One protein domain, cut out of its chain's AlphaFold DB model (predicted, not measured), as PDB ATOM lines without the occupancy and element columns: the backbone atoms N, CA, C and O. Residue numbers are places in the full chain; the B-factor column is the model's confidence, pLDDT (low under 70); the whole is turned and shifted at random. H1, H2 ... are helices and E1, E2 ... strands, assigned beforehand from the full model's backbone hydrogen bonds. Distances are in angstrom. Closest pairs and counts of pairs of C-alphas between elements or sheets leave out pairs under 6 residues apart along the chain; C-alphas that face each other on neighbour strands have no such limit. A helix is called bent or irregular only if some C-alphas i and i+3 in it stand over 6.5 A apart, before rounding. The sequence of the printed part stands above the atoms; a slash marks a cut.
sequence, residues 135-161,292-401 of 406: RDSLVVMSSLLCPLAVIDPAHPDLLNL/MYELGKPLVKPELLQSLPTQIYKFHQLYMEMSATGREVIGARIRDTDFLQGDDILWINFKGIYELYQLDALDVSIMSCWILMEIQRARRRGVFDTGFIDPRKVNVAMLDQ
ATOM      1  N   ARG A 135     -56.788  24.401  -1.890       56.78
ATOM      2  CA  ARG A 135     -56.345  23.010  -1.734       56.78
ATOM      3  C   ARG A 135     -56.791  22.081  -2.865       56.78
ATOM      4  O   ARG A 135     -55.965  21.314  -3.354       56.78
ATOM      5  N   ASP A 136     -58.051  22.137  -3.280       59.09
ATOM      6  CA  ASP A 136     -58.588  21.307  -4.365       59.09
ATOM      7  C   ASP A 136     -58.027  21.761  -5.718       59.09
ATOM      8  O   ASP A 136     -57.596  20.934  -6.525       59.09
ATOM      9  N   SER A 137     -57.901  23.077  -5.904       62.25
ATOM     10  CA  SER A 137     -57.181  23.706  -7.016       62.25
ATOM     11  C   SER A 137     -55.749  23.175  -7.107       62.25
ATOM     12  O   SER A 137     -55.337  22.651  -8.143       62.25
ATOM     13  N   LEU A 138     -55.005  23.177  -5.995       63.59
ATOM     14  CA  LEU A 138     -53.658  22.603  -5.927       63.59
ATOM     15  C   LEU A 138     -53.615  21.085  -6.178       63.59
ATOM     16  O   LEU A 138     -52.596  20.600  -6.668       63.59
ATOM     17  N   VAL A 139     -54.678  20.321  -5.904       61.72
ATOM     18  CA  VAL A 139     -54.752  18.878  -6.217       61.72
ATOM     19  C   VAL A 139     -54.973  18.630  -7.713       61.72
ATOM     20  O   VAL A 139     -54.321  17.747  -8.284       61.72
ATOM     21  N   VAL A 140     -55.822  19.421  -8.374       60.69
ATOM     22  CA  VAL A 140     -55.997  19.384  -9.838       60.69
ATOM     23  C   VAL A 140     -54.697  19.794 -10.532       60.69
ATOM     24  O   VAL A 140     -54.171  19.043 -11.354       60.69
ATOM     25  N   MET A 141     -54.108  20.914 -10.113       64.19
ATOM     26  CA  MET A 141     -52.815  21.411 -10.595       64.19
ATOM     27  C   MET A 141     -51.681  20.408 -10.373       64.19
ATOM     28  O   MET A 141     -50.893  20.144 -11.280       64.19
ATOM     29  N   SER A 142     -51.627  19.781  -9.194       64.56
ATOM     30  CA  SER A 142     -50.705  18.682  -8.900       64.56
ATOM     31  C   SER A 142     -50.914  17.514  -9.858       64.56
ATOM     32  O   SER A 142     -49.942  16.996 -10.394       64.56
ATOM     33  N   SER A 143     -52.152  17.123 -10.152       66.31
ATOM     34  CA  SER A 143     -52.434  16.011 -11.069       66.31
ATOM     35  C   SER A 143     -52.047  16.317 -12.522       66.31
ATOM     36  O   SER A 143     -51.564  15.424 -13.218       66.31
ATOM     37  N   LEU A 144     -52.213  17.567 -12.967       63.69
ATOM     38  CA  LEU A 144     -51.852  18.023 -14.312       63.69
ATOM     39  C   LEU A 144     -50.338  18.230 -14.486       63.69
ATOM     40  O   LEU A 144     -49.790  17.845 -15.517       63.69
ATOM     41  N   LEU A 145     -49.652  18.805 -13.489       65.69
ATOM     42  CA  LEU A 145     -48.251  19.236 -13.605       65.69
ATOM     43  C   LEU A 145     -47.235  18.348 -12.867       65.69
ATOM     44  O   LEU A 145     -46.038  18.478 -13.127       65.69
ATOM     45  N   CYS A 146     -47.653  17.415 -11.998       61.78
ATOM     46  CA  CYS A 146     -46.747  16.461 -11.328       61.78
ATOM     47  C   CYS A 146     -45.711  15.813 -12.262       61.78
ATOM     48  O   CYS A 146     -44.568  15.662 -11.826       61.78
ATOM     49  N   PRO A 147     -46.048  15.400 -13.502       56.12
ATOM     50  CA  PRO A 147     -45.079  14.740 -14.361       56.12
ATOM     51  C   PRO A 147     -44.260  15.720 -15.228       56.12
ATOM     52  O   PRO A 147     -43.231  15.304 -15.754       56.12
ATOM     53  N   LEU A 148     -44.581  17.027 -15.254       57.34
ATOM     54  CA  LEU A 148     -43.645  18.063 -15.736       57.34
ATOM     55  C   LEU A 148     -42.438  18.249 -14.797       57.34
ATOM     56  O   LEU A 148     -41.453  18.873 -15.171       57.34
ATOM     57  N   ALA A 149     -42.473  17.700 -13.579       53.66
ATOM     58  CA  ALA A 149     -41.317  17.684 -12.679       53.66
ATOM     59  C   ALA A 149     -40.256  16.618 -13.059       53.66
ATOM     60  O   ALA A 149     -39.276  16.444 -12.330       53.66
ATOM     61  N   VAL A 150     -40.437  15.880 -14.166       56.84
ATOM     62  CA  VAL A 150     -39.499  14.850 -14.650       56.84
ATOM     63  C   VAL A 150     -38.594  15.419 -15.753       56.84
ATOM     64  O   VAL A 150     -38.835  15.270 -16.950       56.84
ATOM     65  N   ILE A 151     -37.532  16.090 -15.316       55.28
ATOM     66  CA  ILE A 151     -36.505  16.717 -16.164       55.28
ATOM     67  C   ILE A 151     -35.550  15.650 -16.725       55.28
ATOM     68  O   ILE A 151     -35.231  14.686 -16.020       55.28
ATOM     69  N   ASP A 152     -35.030  15.825 -17.946       55.12
ATOM     70  CA  ASP A 152     -33.883  15.033 -18.405       55.12
ATOM     71  C   ASP A 152     -32.582  15.481 -17.706       55.12
ATOM     72  O   ASP A 152     -32.117  16.599 -17.939       55.12
ATOM     73  N   PRO A 153     -31.914  14.631 -16.902       46.88
ATOM     74  CA  PRO A 153     -30.628  14.988 -16.302       46.88
ATOM     75  C   PRO A 153     -29.489  15.154 -17.325       46.88
ATOM     76  O   PRO A 153     -28.417  15.621 -16.947       46.88
ATOM     77  N   ALA A 154     -29.674  14.749 -18.588       48.75
ATOM     78  CA  ALA A 154     -28.728  14.989 -19.679       48.75
ATOM     79  C   ALA A 154     -29.060  16.243 -20.511       48.75
ATOM     80  O   ALA A 154     -28.203  16.704 -21.263       48.75
ATOM     81  N   HIS A 155     -30.275  16.789 -20.399       61.56
ATOM     82  CA  HIS A 155     -30.712  17.960 -21.159       61.56
ATOM     83  C   HIS A 155     -31.763  18.747 -20.347       61.56
ATOM     84  O   HIS A 155     -32.957  18.548 -20.558       61.56
ATOM     85  N   PRO A 156     -31.357  19.633 -19.414       60.28
ATOM     86  CA  PRO A 156     -32.263  20.230 -18.419       60.28
ATOM     87  C   PRO A 156     -33.400  21.074 -19.022       60.28
ATOM     88  O   PRO A 156     -34.438  21.268 -18.398       60.28
ATOM     89  N   ASP A 157     -33.218  21.537 -20.258       64.06
ATOM     90  CA  ASP A 157     -34.197  22.267 -21.065       64.06
ATOM     91  C   ASP A 157     -35.362  21.383 -21.567       64.06
ATOM     92  O   ASP A 157     -36.351  21.903 -22.091       64.06
ATOM     93  N   LEU A 158     -35.220  20.052 -21.465       72.50
ATOM     94  CA  LEU A 158     -36.160  19.053 -21.963       72.50
ATOM     95  C   LEU A 158     -36.732  18.186 -20.834       72.50
ATOM     96  O   LEU A 158     -36.021  17.661 -19.975       72.50
ATOM     97  N   LEU A 159     -38.041  17.959 -20.891       74.88
ATOM     98  CA  LEU A 159     -38.749  16.997 -20.055       74.88
ATOM     99  C   LEU A 159     -38.525  15.573 -20.579       74.88
ATOM    100  O   LEU A 159     -38.913  15.249 -21.705       74.88
ATOM    101  N   ASN A 160     -37.943  14.702 -19.748       67.75
ATOM    102  CA  ASN A 160     -37.808  13.275 -20.049       67.75
ATOM    103  C   ASN A 160     -39.018  12.518 -19.509       67.75
ATOM    104  O   ASN A 160     -38.990  11.881 -18.455       67.75
ATOM    105  N   LEU A 161     -40.098  12.598 -20.274       68.44
ATOM    106  CA  LEU A 161     -41.356  11.954 -19.933       68.44
ATOM    107  C   LEU A 161     -41.297  10.425 -20.175       68.44
ATOM    108  O   LEU A 161     -41.908   9.647 -19.441       68.44
ATOM    109  N   MET A 292     -49.790  39.523 -11.470       84.56
ATOM    110  CA  MET A 292     -49.348  39.735 -12.849       84.56
ATOM    111  C   MET A 292     -48.159  38.830 -13.151       84.56
ATOM    112  O   MET A 292     -47.209  38.765 -12.372       84.56
ATOM    113  N   TYR A 293     -48.212  38.138 -14.290       88.75
ATOM    114  CA  TYR A 293     -47.095  37.322 -14.745       88.75
ATOM    115  C   TYR A 293     -45.898  38.199 -15.110       88.75
ATOM    116  O   TYR A 293     -45.987  39.052 -15.992       88.75
ATOM    117  N   GLU A 294     -44.758  37.918 -14.488       89.94
ATOM    118  CA  GLU A 294     -43.461  38.464 -14.865       89.94
ATOM    119  C   GLU A 294     -42.422  37.345 -14.814       89.94
ATOM    120  O   GLU A 294     -42.365  36.572 -13.851       89.94
ATOM    121  N   LEU A 295     -41.572  37.270 -15.839       90.44
ATOM    122  CA  LEU A 295     -40.509  36.274 -15.895       90.44
ATOM    123  C   LEU A 295     -39.536  36.457 -14.719       90.44
ATOM    124  O   LEU A 295     -39.087  37.567 -14.437       90.44
ATOM    125  N   GLY A 296     -39.208  35.364 -14.030       88.50
ATOM    126  CA  GLY A 296     -38.314  35.387 -12.868       88.50
ATOM    127  C   GLY A 296     -39.002  35.748 -11.549       88.50
ATOM    128  O   GLY A 296     -38.379  35.619 -10.495       88.50
ATOM    129  N   LYS A 297     -40.287  36.135 -11.564       91.06
ATOM    130  CA  LYS A 297     -41.123  36.180 -10.353       91.06
ATOM    131  C   LYS A 297     -41.816  34.831 -10.120       91.06
ATOM    132  O   LYS A 297     -42.081  34.123 -11.093       91.06
ATOM    133  N   PRO A 298     -42.116  34.452  -8.861       88.94
ATOM    134  CA  PRO A 298     -42.792  33.197  -8.544       88.94
ATOM    135  C   PRO A 298     -44.101  32.975  -9.314       88.94
ATOM    136  O   PRO A 298     -44.942  33.863  -9.380       88.94
ATOM    137  N   LEU A 299     -44.310  31.754  -9.822       85.31
ATOM    138  CA  LEU A 299     -45.559  31.354 -10.495       85.31
ATOM    139  C   LEU A 299     -46.792  31.330  -9.575       85.31
ATOM    140  O   LEU A 299     -47.914  31.251 -10.059       85.31
ATOM    141  N   VAL A 300     -46.589  31.344  -8.257       84.38
ATOM    142  CA  VAL A 300     -47.638  31.241  -7.236       84.38
ATOM    143  C   VAL A 300     -47.333  32.257  -6.137       84.38
ATOM    144  O   VAL A 300     -46.159  32.526  -5.859       84.38
ATOM    145  N   LYS A 301     -48.372  32.806  -5.492       83.44
ATOM    146  CA  LYS A 301     -48.233  33.734  -4.357       83.44
ATOM    147  C   LYS A 301     -47.268  33.163  -3.298       83.44
ATOM    148  O   LYS A 301     -47.359  31.972  -2.987       83.44
ATOM    149  N   PRO A 302     -46.379  33.980  -2.700       79.56
ATOM    150  CA  PRO A 302     -45.340  33.499  -1.782       79.56
ATOM    151  C   PRO A 302     -45.892  32.807  -0.527       79.56
ATOM    152  O   PRO A 302     -45.233  31.936   0.036       79.56
ATOM    153  N   GLU A 303     -47.111  33.154  -0.117       82.94
ATOM    154  CA  GLU A 303     -47.837  32.525   0.992       82.94
ATOM    155  C   GLU A 303     -48.215  31.071   0.663       82.94
ATOM    156  O   GLU A 303     -47.957  30.157   1.448       82.94
ATOM    157  N   LEU A 304     -48.718  30.836  -0.553       80.19
ATOM    158  CA  LEU A 304     -49.088  29.510  -1.047       80.19
ATOM    159  C   LEU A 304     -47.871  28.612  -1.312       80.19
ATOM    160  O   LEU A 304     -48.012  27.388  -1.242       80.19
ATOM    161  N   LEU A 305     -46.671  29.177  -1.543       82.50
ATOM    162  CA  LEU A 305     -45.433  28.404  -1.754       82.50
ATOM    163  C   LEU A 305     -45.139  27.420  -0.610       82.50
ATOM    164  O   LEU A 305     -44.591  26.348  -0.862       82.50
ATOM    165  N   GLN A 306     -45.524  27.751   0.629       80.50
ATOM    166  CA  GLN A 306     -45.330  26.877   1.797       80.50
ATOM    167  C   GLN A 306     -46.319  25.702   1.842       80.50
ATOM    168  O   GLN A 306     -46.015  24.663   2.424       80.50
ATOM    169  N   SER A 307     -47.491  25.850   1.218       82.00
ATOM    170  CA  SER A 307     -48.526  24.810   1.117       82.00
ATOM    171  C   SER A 307     -48.431  23.947  -0.147       82.00
ATOM    172  O   SER A 307     -49.231  23.024  -0.314       82.00
ATOM    173  N   LEU A 308     -47.474  24.219  -1.043       81.00
ATOM    174  CA  LEU A 308     -47.350  23.492  -2.306       81.00
ATOM    175  C   LEU A 308     -47.024  21.999  -2.107       81.00
ATOM    176  O   LEU A 308     -46.096  21.655  -1.369       81.00
ATOM    177  N   PRO A 309     -47.684  21.094  -2.856       82.38
ATOM    178  CA  PRO A 309     -47.252  19.705  -2.972       82.38
ATOM    179  C   PRO A 309     -45.802  19.600  -3.468       82.38
ATOM    180  O   PRO A 309     -45.374  20.348  -4.346       82.38
ATOM    181  N   THR A 310     -45.047  18.617  -2.973       84.00
ATOM    182  CA  THR A 310     -43.592  18.502  -3.205       84.00
ATOM    183  C   THR A 310     -43.174  18.510  -4.682       84.00
ATOM    184  O   THR A 310     -42.113  19.036  -5.008       84.00
ATOM    185  N   GLN A 311     -43.976  17.941  -5.590       79.25
ATOM    186  CA  GLN A 311     -43.662  17.946  -7.028       79.25
ATOM    187  C   GLN A 311     -43.880  19.325  -7.662       79.25
ATOM    188  O   GLN A 311     -43.055  19.771  -8.454       79.25
ATOM    189  N   ILE A 312     -44.944  20.024  -7.258       82.00
ATOM    190  CA  ILE A 312     -45.228  21.397  -7.682       82.00
ATOM    191  C   ILE A 312     -44.145  22.351  -7.165       82.00
ATOM    192  O   ILE A 312     -43.648  23.182  -7.918       82.00
ATOM    193  N   TYR A 313     -43.684  22.163  -5.925       85.19
ATOM    194  CA  TYR A 313     -42.554  22.915  -5.378       85.19
ATOM    195  C   TYR A 313     -41.248  22.695  -6.170       85.19
ATOM    196  O   TYR A 313     -40.557  23.660  -6.488       85.19
ATOM    197  N   LYS A 314     -40.926  21.454  -6.567       85.56
ATOM    198  CA  LYS A 314     -39.765  21.169  -7.436       85.56
ATOM    199  C   LYS A 314     -39.886  21.812  -8.814       85.56
ATOM    200  O   LYS A 314     -38.909  22.361  -9.316       85.56
ATOM    201  N   PHE A 315     -41.070  21.754  -9.423       85.75
ATOM    202  CA  PHE A 315     -41.320  22.420 -10.698       85.75
ATOM    203  C   PHE A 315     -41.151  23.943 -10.571       85.75
ATOM    204  O   PHE A 315     -40.508  24.569 -11.409       85.75
ATOM    205  N   HIS A 316     -41.653  24.537  -9.484       87.00
ATOM    206  CA  HIS A 316     -41.438  25.946  -9.172       87.00
ATOM    207  C   HIS A 316     -39.941  26.290  -9.034       87.00
ATOM    208  O   HIS A 316     -39.500  27.278  -9.614       87.00
ATOM    209  N   GLN A 317     -39.140  25.463  -8.348       88.44
ATOM    210  CA  GLN A 317     -37.683  25.650  -8.261       88.44
ATOM    211  C   GLN A 317     -37.003  25.621  -9.642       88.44
ATOM    212  O   GLN A 317     -36.225  26.523  -9.946       88.44
ATOM    213  N   LEU A 318     -37.340  24.643 -10.493       86.38
ATOM    214  CA  LEU A 318     -36.842  24.564 -11.875       86.38
ATOM    215  C   LEU A 318     -37.199  25.821 -12.676       86.38
ATOM    216  O   LEU A 318     -36.354  26.374 -13.379       86.38
ATOM    217  N   TYR A 319     -38.448  26.279 -12.572       90.06
ATOM    218  CA  TYR A 319     -38.890  27.507 -13.222       90.06
ATOM    219  C   TYR A 319     -38.052  28.709 -12.766       90.06
ATOM    220  O   TYR A 319     -37.623  29.489 -13.613       90.06
ATOM    221  N   MET A 320     -37.770  28.858 -11.464       91.69
ATOM    222  CA  MET A 320     -36.958  29.973 -10.955       91.69
ATOM    223  C   MET A 320     -35.522  29.940 -11.510       91.69
ATOM    224  O   MET A 320     -34.983  30.985 -11.860       91.69
ATOM    225  N   GLU A 321     -34.915  28.758 -11.652       91.31
ATOM    226  CA  GLU A 321     -33.579  28.585 -12.247       91.31
ATOM    227  C   GLU A 321     -33.564  28.911 -13.756       91.31
ATOM    228  O   GLU A 321     -32.732  29.682 -14.244       91.31
ATOM    229  N   MET A 322     -34.535  28.376 -14.501       89.31
ATOM    230  CA  MET A 322     -34.691  28.607 -15.941       89.31
ATOM    231  C   MET A 322     -34.994  30.079 -16.263       89.31
ATOM    232  O   MET A 322     -34.375  30.665 -17.153       89.31
ATOM    233  N   SER A 323     -35.913  30.697 -15.519       91.50
ATOM    234  CA  SER A 323     -36.314  32.094 -15.719       91.50
ATOM    235  C   SER A 323     -35.245  33.091 -15.262       91.50
ATOM    236  O   SER A 323     -35.082  34.121 -15.912       91.50
ATOM    237  N   ALA A 324     -34.420  32.762 -14.257       92.00
ATOM    238  CA  ALA A 324     -33.213  33.532 -13.930       92.00
ATOM    239  C   ALA A 324     -32.176  33.546 -15.074       92.00
ATOM    240  O   ALA A 324     -31.388  34.484 -15.185       92.00
ATOM    241  N   THR A 325     -32.206  32.540 -15.955       91.75
ATOM    242  CA  THR A 325     -31.397  32.476 -17.188       91.75
ATOM    243  C   THR A 325     -32.076  33.207 -18.365       91.75
ATOM    244  O   THR A 325     -31.543  33.239 -19.472       91.75
ATOM    245  N   GLY A 326     -33.259  33.797 -18.155       90.88
ATOM    246  CA  GLY A 326     -34.059  34.459 -19.189       90.88
ATOM    247  C   GLY A 326     -34.792  33.496 -20.131       90.88
ATOM    248  O   GLY A 326     -35.204  33.903 -21.214       90.88
ATOM    249  N   ARG A 327     -34.950  32.215 -19.764       89.88
ATOM    250  CA  ARG A 327     -35.730  31.253 -20.559       89.88
ATOM    251  C   ARG A 327     -37.211  31.360 -20.226       89.88
ATOM    252  O   ARG A 327     -37.580  31.329 -19.059       89.88
ATOM    253  N   GLU A 328     -38.045  31.408 -21.259       92.06
ATOM    254  CA  GLU A 328     -39.511  31.525 -21.151       92.06
ATOM    255  C   GLU A 328     -40.261  30.230 -21.498       92.06
ATOM    256  O   GLU A 328     -41.478  30.147 -21.333       92.06
ATOM    257  N   VAL A 329     -39.551  29.222 -22.009       91.31
ATOM    258  CA  VAL A 329     -40.126  27.964 -22.496       91.31
ATOM    259  C   VAL A 329     -39.372  26.757 -21.953       91.31
ATOM    260  O   VAL A 329     -38.163  26.809 -21.723       91.31
ATOM    261  N   ILE A 330     -40.093  25.650 -21.806       90.50
ATOM    262  CA  ILE A 330     -39.551  24.317 -21.544       90.50
ATOM    263  C   ILE A 330     -40.001  23.372 -22.661       90.50
ATOM    264  O   ILE A 330     -41.147  23.438 -23.106       90.50
ATOM    265  N   GLY A 331     -39.099  22.532 -23.166       89.62
ATOM    266  CA  GLY A 331     -39.428  21.572 -24.218       89.62
ATOM    267  C   GLY A 331     -39.826  20.213 -23.645       89.62
ATOM    268  O   GLY A 331     -39.298  19.781 -22.625       89.62
ATOM    269  N   ALA A 332     -40.706  19.487 -24.322       88.88
ATOM    270  CA  ALA A 332     -40.921  18.059 -24.115       88.88
ATOM    271  C   ALA A 332     -40.670  17.325 -25.435       88.88
ATOM    272  O   ALA A 332     -41.189  17.724 -26.479       88.88
ATOM    273  N   ARG A 333     -39.865  16.257 -25.415       88.12
ATOM    274  CA  ARG A 333     -39.627  15.461 -26.625       88.12
ATOM    275  C   ARG A 333     -40.857  14.611 -26.934       88.12
ATOM    276  O   ARG A 333     -41.316  13.863 -26.075       88.12
ATOM    277  N   ILE A 334     -41.331  14.684 -28.170       89.69
ATOM    278  CA  ILE A 334     -42.293  13.758 -28.768       89.69
ATOM    279  C   ILE A 334     -41.495  12.746 -29.596       89.69
ATOM    280  O   ILE A 334     -40.599  13.132 -30.347       89.69
ATOM    281  N   ARG A 335     -41.807  11.455 -29.456       88.56
ATOM    282  CA  ARG A 335     -41.339  10.404 -30.372       88.56
ATOM    283  C   ARG A 335     -42.395  10.134 -31.435       88.56
ATOM    284  O   ARG A 335     -43.586  10.239 -31.142       88.56
ATOM    285  N   ASP A 336     -41.977   9.659 -32.605       88.62
ATOM    286  CA  ASP A 336     -42.904   9.201 -33.651       88.62
ATOM    287  C   ASP A 336     -43.973   8.238 -33.106       88.62
ATOM    288  O   ASP A 336     -45.161   8.411 -33.360       88.62
ATOM    289  N   THR A 337     -43.588   7.296 -32.240       86.44
ATOM    290  CA  THR A 337     -44.520   6.325 -31.643       86.44
ATOM    291  C   THR A 337     -45.626   6.947 -30.781       86.44
ATOM    292  O   THR A 337     -46.613   6.267 -30.492       86.44
ATOM    293  N   ASP A 338     -45.482   8.199 -30.332       87.19
ATOM    294  CA  ASP A 338     -46.418   8.878 -29.429       87.19
ATOM    295  C   ASP A 338     -47.665   9.402 -30.147       87.19
ATOM    296  O   ASP A 338     -48.772   9.159 -29.672       87.19
ATOM    297  N   PHE A 339     -47.502  10.042 -31.309       87.50
ATOM    298  CA  PHE A 339     -48.617  10.587 -32.100       87.50
ATOM    299  C   PHE A 339     -48.676  10.084 -33.554       87.50
ATOM    300  O   PHE A 339     -49.571  10.499 -34.292       87.50
ATOM    301  N   LEU A 340     -47.752   9.202 -33.961       85.12
ATOM    302  CA  LEU A 340     -47.584   8.658 -35.320       85.12
ATOM    303  C   LEU A 340     -47.380   9.759 -36.379       85.12
ATOM    304  O   LEU A 340     -48.018   9.769 -37.433       85.12
ATOM    305  N   GLN A 341     -46.536  10.741 -36.042       82.69
ATOM    306  CA  GLN A 341     -46.343  12.002 -36.777       82.69
ATOM    307  C   GLN A 341     -44.866  12.423 -36.920       82.69
ATOM    308  O   GLN A 341     -44.590  13.538 -37.367       82.69
ATOM    309  N   GLY A 342     -43.921  11.547 -36.576       87.00
ATOM    310  CA  GLY A 342     -42.493  11.843 -36.471       87.00
ATOM    311  C   GLY A 342     -42.052  12.312 -35.079       87.00
ATOM    312  O   GLY A 342     -42.868  12.607 -34.205       87.00
ATOM    313  N   ASP A 343     -40.735  12.372 -34.881       88.75
ATOM    314  CA  ASP A 343     -40.121  13.000 -33.707       88.75
ATOM    315  C   ASP A 343     -40.278  14.533 -33.781       88.75
ATOM    316  O   ASP A 343     -39.999  15.144 -34.814       88.75
ATOM    317  N   ASP A 344     -40.691  15.154 -32.674       89.38
ATOM    318  CA  ASP A 344     -40.965  16.598 -32.557       89.38
ATOM    319  C   ASP A 344     -40.569  17.116 -31.153       89.38
ATOM    320  O   ASP A 344     -40.290  16.335 -30.237       89.38
ATOM    321  N   ILE A 345     -40.539  18.437 -30.960       90.12
ATOM    322  CA  ILE A 345     -40.368  19.069 -29.643       90.12
ATOM    323  C   ILE A 345     -41.574  19.958 -29.349       90.12
ATOM    324  O   ILE A 345     -41.814  20.977 -29.997       90.12
ATOM    325  N   LEU A 346     -42.310  19.587 -28.307       91.00
ATOM    326  CA  LEU A 346     -43.417  20.357 -27.771       91.00
ATOM    327  C   LEU A 346     -42.886  21.459 -26.852       91.00
ATOM    328  O   LEU A 346     -42.449  21.184 -25.736       91.00
ATOM    329  N   TRP A 347     -42.931  22.703 -27.312       92.50
ATOM    330  CA  TRP A 347     -42.567  23.869 -26.507       92.50
ATOM    331  C   TRP A 347     -43.746  24.318 -25.643       92.50
ATOM    332  O   TRP A 347     -44.826  24.592 -26.163       92.50
ATOM    333  N   ILE A 348     -43.522  24.411 -24.333       92.31
ATOM    334  CA  ILE A 348     -44.505  24.830 -23.331       92.31
ATOM    335  C   ILE A 348     -44.036  26.163 -22.747       92.31
ATOM    336  O   ILE A 348     -42.919  26.260 -22.238       92.31
ATOM    337  N   ASN A 349     -44.869  27.201 -22.829       92.56
ATOM    338  CA  ASN A 349     -44.519  28.540 -22.353       92.56
ATOM    339  C   ASN A 349     -44.839  28.707 -20.857       92.56
ATOM    340  O   ASN A 349     -45.929  28.355 -20.401       92.56
ATOM    341  N   PHE A 350     -43.911  29.295 -20.098       92.06
ATOM    342  CA  PHE A 350     -44.086  29.602 -18.677       92.06
ATOM    343  C   PHE A 350     -45.279  30.529 -18.397       92.06
ATOM    344  O   PHE A 350     -45.927  30.364 -17.366       92.06
ATOM    345  N   LYS A 351     -45.644  31.418 -19.330       92.56
ATOM    346  CA  LYS A 351     -46.873  32.225 -19.256       92.56
ATOM    347  C   LYS A 351     -48.138  31.362 -19.270       92.56
ATOM    348  O   LYS A 351     -49.013  31.576 -18.444       92.56
ATOM    349  N   GLY A 352     -48.212  30.356 -20.145       90.69
ATOM    350  CA  GLY A 352     -49.356  29.436 -20.186       90.69
ATOM    351  C   GLY A 352     -49.437  28.562 -18.932       90.69
ATOM    352  O   GLY A 352     -50.518  28.281 -18.425       90.69
ATOM    353  N   ILE A 353     -48.283  28.168 -18.381       89.38
ATOM    354  CA  ILE A 353     -48.222  27.452 -17.099       89.38
ATOM    355  C   ILE A 353     -48.702  28.357 -15.955       89.38
ATOM    356  O   ILE A 353     -49.440  27.898 -15.089       89.38
ATOM    357  N   TYR A 354     -48.320  29.635 -15.960       89.62
ATOM    358  CA  TYR A 354     -48.802  30.626 -15.003       89.62
ATOM    359  C   TYR A 354     -50.326  30.835 -15.088       89.62
ATOM    360  O   TYR A 354     -51.008  30.805 -14.066       89.62
ATOM    361  N   GLU A 355     -50.867  30.998 -16.296       90.25
ATOM    362  CA  GLU A 355     -52.312  31.141 -16.534       90.25
ATOM    363  C   GLU A 355     -53.092  29.925 -16.014       90.25
ATOM    364  O   GLU A 355     -54.164  30.083 -15.430       90.25
ATOM    365  N   LEU A 356     -52.503  28.730 -16.112       88.25
ATOM    366  CA  LEU A 356     -53.049  27.518 -15.516       88.25
ATOM    367  C   LEU A 356     -52.992  27.537 -13.973       88.25
ATOM    368  O   LEU A 356     -53.976  27.160 -13.343       88.25
ATOM    369  N   TYR A 357     -51.915  28.029 -13.339       82.75
ATOM    370  CA  TYR A 357     -51.874  28.218 -11.870       82.75
ATOM    371  C   TYR A 357     -52.933  29.193 -11.360       82.75
ATOM    372  O   TYR A 357     -53.437  29.013 -10.255       82.75
ATOM    373  N   GLN A 358     -53.271  30.203 -12.158       83.94
ATOM    374  CA  GLN A 358     -54.300  31.182 -11.828       83.94
ATOM    375  C   GLN A 358     -55.724  30.704 -12.187       83.94
ATOM    376  O   GLN A 358     -56.668  31.466 -11.998       83.94
ATOM    377  N   LEU A 359     -55.871  29.463 -12.687       84.94
ATOM    378  CA  LEU A 359     -57.112  28.861 -13.206       84.94
ATOM    379  C   LEU A 359     -57.808  29.711 -14.288       84.94
ATOM    380  O   LEU A 359     -59.027  29.686 -14.435       84.94
ATOM    381  N   ASP A 360     -57.016  30.461 -15.050       87.69
ATOM    382  CA  ASP A 360     -57.468  31.513 -15.961       87.69
ATOM    383  C   ASP A 360     -57.561  31.023 -17.411       87.69
ATOM    384  O   ASP A 360     -58.566  31.231 -18.090       87.69
ATOM    385  N   ALA A 361     -56.520  30.332 -17.881       89.62
ATOM    386  CA  ALA A 361     -56.481  29.729 -19.208       89.62
ATOM    387  C   ALA A 361     -55.636  28.448 -19.213       89.62
ATOM    388  O   ALA A 361     -54.704  28.284 -18.426       89.62
ATOM    389  N   LEU A 362     -55.958  27.538 -20.133       90.88
ATOM    390  CA  LEU A 362     -55.261  26.269 -20.320       90.88
ATOM    391  C   LEU A 362     -54.756  26.182 -21.760       90.88
ATOM    392  O   LEU A 362     -55.536  25.991 -22.693       90.88
ATOM    393  N   ASP A 363     -53.445  26.337 -21.937       90.56
ATOM    394  CA  ASP A 363     -52.838  26.359 -23.267       90.56
ATOM    395  C   ASP A 363     -52.802  24.975 -23.944       90.56
ATOM    396  O   ASP A 363     -52.648  23.924 -23.309       90.56
ATOM    397  N   VAL A 364     -52.872  24.987 -25.278       91.88
ATOM    398  CA  VAL A 364     -52.847  23.791 -26.129       91.88
ATOM    399  C   VAL A 364     -51.548  22.999 -25.946       91.88
ATOM    400  O   VAL A 364     -51.588  21.767 -25.984       91.88
ATOM    401  N   SER A 365     -50.404  23.649 -25.690       91.50
ATOM    402  CA  SER A 365     -49.146  22.938 -25.412       91.50
ATOM    403  C   SER A 365     -49.214  22.125 -24.116       91.50
ATOM    404  O   SER A 365     -48.717  21.000 -24.073       91.50
ATOM    405  N   ILE A 366     -49.903  22.627 -23.088       91.31
ATOM    406  CA  ILE A 366     -50.046  21.936 -21.802       91.31
ATOM    407  C   ILE A 366     -50.988  20.739 -21.951       91.31
ATOM    408  O   ILE A 366     -50.655  19.643 -21.501       91.31
ATOM    409  N   MET A 367     -52.108  20.905 -22.663       91.50
ATOM    410  CA  MET A 367     -53.008  19.796 -23.014       91.50
ATOM    411  C   MET A 367     -52.299  18.703 -23.820       91.50
ATOM    412  O   MET A 367     -52.430  17.515 -23.519       91.50
ATOM    413  N   SER A 368     -51.497  19.099 -24.811       91.38
ATOM    414  CA  SER A 368     -50.706  18.172 -25.631       91.38
ATOM    415  C   SER A 368     -49.672  17.421 -24.785       91.38
ATOM    416  O   SER A 368     -49.488  16.216 -24.953       91.38
ATOM    417  N   CYS A 369     -49.046  18.104 -23.820       90.69
ATOM    418  CA  CYS A 369     -48.108  17.483 -22.893       90.69
ATOM    419  C   CYS A 369     -48.813  16.514 -21.937       90.69
ATOM    420  O   CYS A 369     -48.291  15.438 -21.660       90.69
ATOM    421  N   TRP A 370     -50.013  16.845 -21.456       90.62
ATOM    422  CA  TRP A 370     -50.802  15.942 -20.619       90.62
ATOM    423  C   TRP A 370     -51.190  14.655 -21.355       90.62
ATOM    424  O   TRP A 370     -51.009  13.559 -20.822       90.62
ATOM    425  N   ILE A 371     -51.597  14.766 -22.620       91.56
ATOM    426  CA  ILE A 371     -51.878  13.607 -23.478       91.56
ATOM    427  C   ILE A 371     -50.618  12.757 -23.701       91.56
ATOM    428  O   ILE A 371     -50.681  11.535 -23.571       91.56
ATOM    429  N   LEU A 372     -49.459  13.378 -23.948       89.81
ATOM    430  CA  LEU A 372     -48.165  12.688 -24.063       89.81
ATOM    431  C   LEU A 372     -47.820  11.874 -22.798       89.81
ATOM    432  O   LEU A 372     -47.333  10.743 -22.890       89.81
ATOM    433  N   MET A 373     -48.136  12.408 -21.615       87.38
ATOM    434  CA  MET A 373     -47.942  11.720 -20.332       87.38
ATOM    435  C   MET A 373     -48.923  10.546 -20.145       87.38
ATOM    436  O   MET A 373     -48.526   9.492 -19.634       87.38
ATOM    437  N   GLU A 374     -50.175  10.671 -20.598       89.06
ATOM    438  CA  GLU A 374     -51.155   9.574 -20.575       89.06
ATOM    439  C   GLU A 374     -50.853   8.470 -21.604       89.06
ATOM    440  O   GLU A 374     -50.980   7.295 -21.261       89.06
ATOM    441  N   ILE A 375     -50.320   8.792 -22.792       89.88
ATOM    442  CA  ILE A 375     -49.783   7.800 -23.747       89.88
ATOM    443  C   ILE A 375     -48.736   6.912 -23.055       89.88
ATOM    444  O   ILE A 375     -48.816   5.680 -23.064       89.88
ATOM    445  N   GLN A 376     -47.765   7.523 -22.377       85.75
ATOM    446  CA  GLN A 376     -46.714   6.796 -21.654       85.75
ATOM    447  C   GLN A 376     -47.249   6.051 -20.422       85.75
ATOM    448  O   GLN A 376     -46.674   5.047 -19.990       85.75
ATOM    449  N   ARG A 377     -48.340   6.527 -19.813       88.69
ATOM    450  CA  ARG A 377     -49.041   5.830 -18.727       88.69
ATOM    451  C   ARG A 377     -49.777   4.593 -19.241       88.69
ATOM    452  O   ARG A 377     -49.713   3.558 -18.579       88.69
ATOM    453  N   ALA A 378     -50.413   4.677 -20.410       89.69
ATOM    454  CA  ALA A 378     -51.063   3.561 -21.090       89.69
ATOM    455  C   ALA A 378     -50.041   2.480 -21.477       89.69
ATOM    456  O   ALA A 378     -50.192   1.331 -21.058       89.69
ATOM    457  N   ARG A 379     -48.919   2.857 -22.116       88.44
ATOM    458  CA  ARG A 379     -47.820   1.920 -22.434       88.44
ATOM    459  C   ARG A 379     -47.263   1.216 -21.198       88.44
ATOM    460  O   ARG A 379     -47.143  -0.004 -21.195       88.44
ATOM    461  N   ARG A 380     -47.000   1.949 -20.104       87.62
ATOM    462  CA  ARG A 380     -46.550   1.357 -18.822       87.62
ATOM    463  C   ARG A 380     -47.568   0.404 -18.183       87.62
ATOM    464  O   ARG A 380     -47.186  -0.394 -17.332       87.62
ATOM    465  N   ARG A 381     -48.845   0.490 -18.566       91.19
ATOM    466  CA  ARG A 381     -49.927  -0.412 -18.143       91.19
ATOM    467  C   ARG A 381     -50.210  -1.537 -19.149       91.19
ATOM    468  O   ARG A 381     -51.055  -2.375 -18.861       91.19
ATOM    469  N   GLY A 382     -49.527  -1.566 -20.297       90.25
ATOM    470  CA  GLY A 382     -49.784  -2.525 -21.377       90.25
ATOM    471  C   GLY A 382     -51.086  -2.273 -22.148       90.25
ATOM    472  O   GLY A 382     -51.620  -3.199 -22.752       90.25
ATOM    473  N   VAL A 383     -51.616  -1.046 -22.102       90.19
ATOM    474  CA  VAL A 383     -52.855  -0.640 -22.782       90.19
ATOM    475  C   VAL A 383     -52.487  -0.015 -24.129       90.19
ATOM    476  O   VAL A 383     -51.837   1.030 -24.165       90.19
ATOM    477  N   PHE A 384     -52.879  -0.673 -25.224       85.94
ATOM    478  CA  PHE A 384     -52.523  -0.309 -26.608       85.94
ATOM    479  C   PHE A 384     -53.733  -0.234 -27.560       85.94
ATOM    480  O   PHE A 384     -53.583   0.091 -28.732       85.94
ATOM    481  N   ASP A 385     -54.931  -0.535 -27.063       86.50
ATOM    482  CA  ASP A 385     -56.219  -0.421 -27.761       86.50
ATOM    483  C   ASP A 385     -56.779   1.017 -27.767       86.50
ATOM    484  O   ASP A 385     -57.772   1.304 -28.433       86.50
ATOM    485  N   THR A 386     -56.127   1.930 -27.043       85.69
ATOM    486  CA  THR A 386     -56.499   3.343 -26.926       85.69
ATOM    487  C   THR A 386     -55.612   4.209 -27.822       85.69
ATOM    488  O   THR A 386     -54.405   4.307 -27.600       85.69
ATOM    489  N   GLY A 387     -56.215   4.861 -28.818       86.00
ATOM    490  CA  GLY A 387     -55.557   5.876 -29.646       86.00
ATOM    491  C   GLY A 387     -55.668   7.276 -29.036       86.00
ATOM    492  O   GLY A 387     -56.704   7.631 -28.477       86.00
ATOM    493  N   PHE A 388     -54.617   8.081 -29.184       89.88
ATOM    494  CA  PHE A 388     -54.566   9.474 -28.732       89.88
ATOM    495  C   PHE A 388     -54.362  10.407 -29.932       89.88
ATOM    496  O   PHE A 388     -53.730  10.027 -30.918       89.88
ATOM    497  N   ILE A 389     -54.893  11.629 -29.855       89.00
ATOM    498  CA  ILE A 389     -54.811  12.637 -30.921       89.00
ATOM    499  C   ILE A 389     -54.116  13.878 -30.357       89.00
ATOM    500  O   ILE A 389     -54.458  14.327 -29.266       89.00
ATOM    501  N   ASP A 390     -53.155  14.431 -31.099       88.50
ATOM    502  CA  ASP A 390     -52.492  15.696 -30.762       88.50
ATOM    503  C   ASP A 390     -53.493  16.870 -30.896       88.50
ATOM    504  O   ASP A 390     -53.964  17.130 -32.011       88.50
ATOM    505  N   PRO A 391     -53.808  17.613 -29.813       89.94
ATOM    506  CA  PRO A 391     -54.687  18.782 -29.860       89.94
ATOM    507  C   PRO A 391     -54.263  19.833 -30.888       89.94
ATOM    508  O   PRO A 391     -55.125  20.468 -31.490       89.94
ATOM    509  N   ARG A 392     -52.958  19.971 -31.173       88.06
ATOM    510  CA  ARG A 392     -52.424  20.897 -32.192       88.06
ATOM    511  C   ARG A 392     -52.907  20.570 -33.614       88.06
ATOM    512  O   ARG A 392     -52.728  21.383 -34.519       88.06
ATOM    513  N   LYS A 393     -53.484  19.381 -33.834       84.81
ATOM    514  CA  LYS A 393     -54.066  18.930 -35.111       84.81
ATOM    515  C   LYS A 393     -55.598  18.942 -35.125       84.81
ATOM    516  O   LYS A 393     -56.183  18.829 -36.202       84.81
ATOM    517  N   VAL A 394     -56.255  19.085 -33.973       84.19
ATOM    518  CA  VAL A 394     -57.721  19.134 -33.883       84.19
ATOM    519  C   VAL A 394     -58.183  20.559 -34.174       84.19
ATOM    520  O   VAL A 394     -58.121  21.438 -33.323       84.19
ATOM    521  N   ASN A 395     -58.643  20.792 -35.401       82.31
ATOM    522  CA  ASN A 395     -59.179  22.077 -35.845       82.31
ATOM    523  C   ASN A 395     -60.551  21.865 -36.506       82.31
ATOM    524  O   ASN A 395     -60.797  20.811 -37.092       82.31
ATOM    525  N   VAL A 396     -61.424  22.870 -36.464       77.62
ATOM    526  CA  VAL A 396     -62.762  22.858 -37.085       77.62
ATOM    527  C   VAL A 396     -62.674  22.460 -38.562       77.62
ATOM    528  O   VAL A 396     -63.374  21.557 -39.004       77.62
ATOM    529  N   ALA A 397     -61.685  22.999 -39.283       79.06
ATOM    530  CA  ALA A 397     -61.427  22.657 -40.682       79.06
ATOM    531  C   ALA A 397     -61.102  21.168 -40.937       79.06
ATOM    532  O   ALA A 397     -61.267  20.714 -42.064       79.06
ATOM    533  N   MET A 398     -60.630  20.405 -39.940       77.12
ATOM    534  CA  MET A 398     -60.479  18.942 -40.037       77.12
ATOM    535  C   MET A 398     -61.811  18.224 -39.801       77.12
ATOM    536  O   MET A 398     -62.076  17.219 -40.449       77.12
ATOM    537  N   LEU A 399     -62.648  18.727 -38.890       78.12
ATOM    538  CA  LEU A 399     -63.948  18.134 -38.561       78.12
ATOM    539  C   LEU A 399     -64.953  18.307 -39.711       78.12
ATOM    540  O   LEU A 399     -65.636  17.351 -40.070       78.12
ATOM    541  N   ASP A 400     -64.965  19.479 -40.349       80.00
ATOM    542  CA  ASP A 400     -65.857  19.807 -41.474       80.00
ATOM    543  C   ASP A 400     -65.581  18.983 -42.746       80.00
ATOM    544  O   ASP A 400     -66.431  18.900 -43.634       80.00
ATOM    545  N   GLN A 401     -64.403  18.356 -42.856       77.50
ATOM    546  CA  GLN A 401     -64.054  17.482 -43.983       77.50
ATOM    547  C   GLN A 401     -64.736  16.107 -43.917       77.50
ATOM    548  O   GLN A 401     -64.761  15.391 -44.922       77.50
TER     549      GLN A 401
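This is residues 135 to 161 and 292 to 401 of the 406 residues of a protein of Oryza sativa subsp. japonica (UniProt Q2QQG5). A small, twisted three-stranded sheet has the long helix H6 slantwise over one face, while H1, H3 and H5 gather near one end of the sheet and each meet it with a few residues. Tiny H2 lies out beyond H3, and a tail, residues 393 to 401 with H7, sticks out from the body. The printed part has 137 residues, with seven named helices and three strands in the order H1 E1 H2 H3 E2 H4 E3 H5 H6 H7; the sheet runs E1 E2 E3, mixed, and the class is mixed, helices and strands. The whole is compact, with a radius of gyration of the C-alphas of 15.7 A and spans of 47 by 35 by 31 A.

Find C-alpha 135 at (-56.345, 23.010, -1.734), where H1 begins; it runs to residue 149, 19.3 A, and is irregular, with C-alphas 144 and 147 7.5 A apart. E1 is residues 155 to 159. After the cut come H2, residues 304 to 307, and H3, residues 310 to 324, 21.2 A long. E2, residues 329 to 334, spans 15.7 A; H4 is residues 336 to 339, and E3, residues 344 to 349, spans 16.1 A. H5 is residues 350 to 357. H6 starts at C-alpha 364 (-52.847, 23.791, -26.129) and runs 24.4 A to residue 380; H7 is residues 396 to 399, and it ends at C-alpha 399 (-63.948, 18.134, -38.561).

Start at inner strand E2: E1 is parallel to it, with N 159 and O 331 2.8 A apart, and E3 antiparallel, with N 332 and O 346 2.8 A apart, both within hydrogen-bond range. H6 makes two layers with the sheet, a helix on one face: it lies over E2 and E3 at a height over the sheet of 10.4 A, and its closest C-alphas to E3 are Ser 365 and Ile 348, 5.4 A. H1, H3 and H5 only graze the sheet, H5 only just on it with 5 pairs of C-alphas within 10 A. H3, with residues 311 to 315 alone, touches H1 at a steep tilt of 61 degrees, the closest C-alphas being Phe 315 and Ala 149, 5.1 A. H2 is close to H3 but not clearly touching, and H4 likewise to H6, with C-alphas 338 and 375 closest at 6.7 A. In H3, H5 and H6 every O i to N i+4 pair is within hydrogen-bond range; in H1, 8 of 11.

The C-alphas of Gln 306 and Gln 401 are farthest apart, 50.3 A. Residues 162 to 291 are not printed, and C-alphas 161 and 292 are 29.8 A apart across this cut. Look for the long link at H6 to H7. Residues 135 to 157 and 160 to 161 have pLDDT under 70.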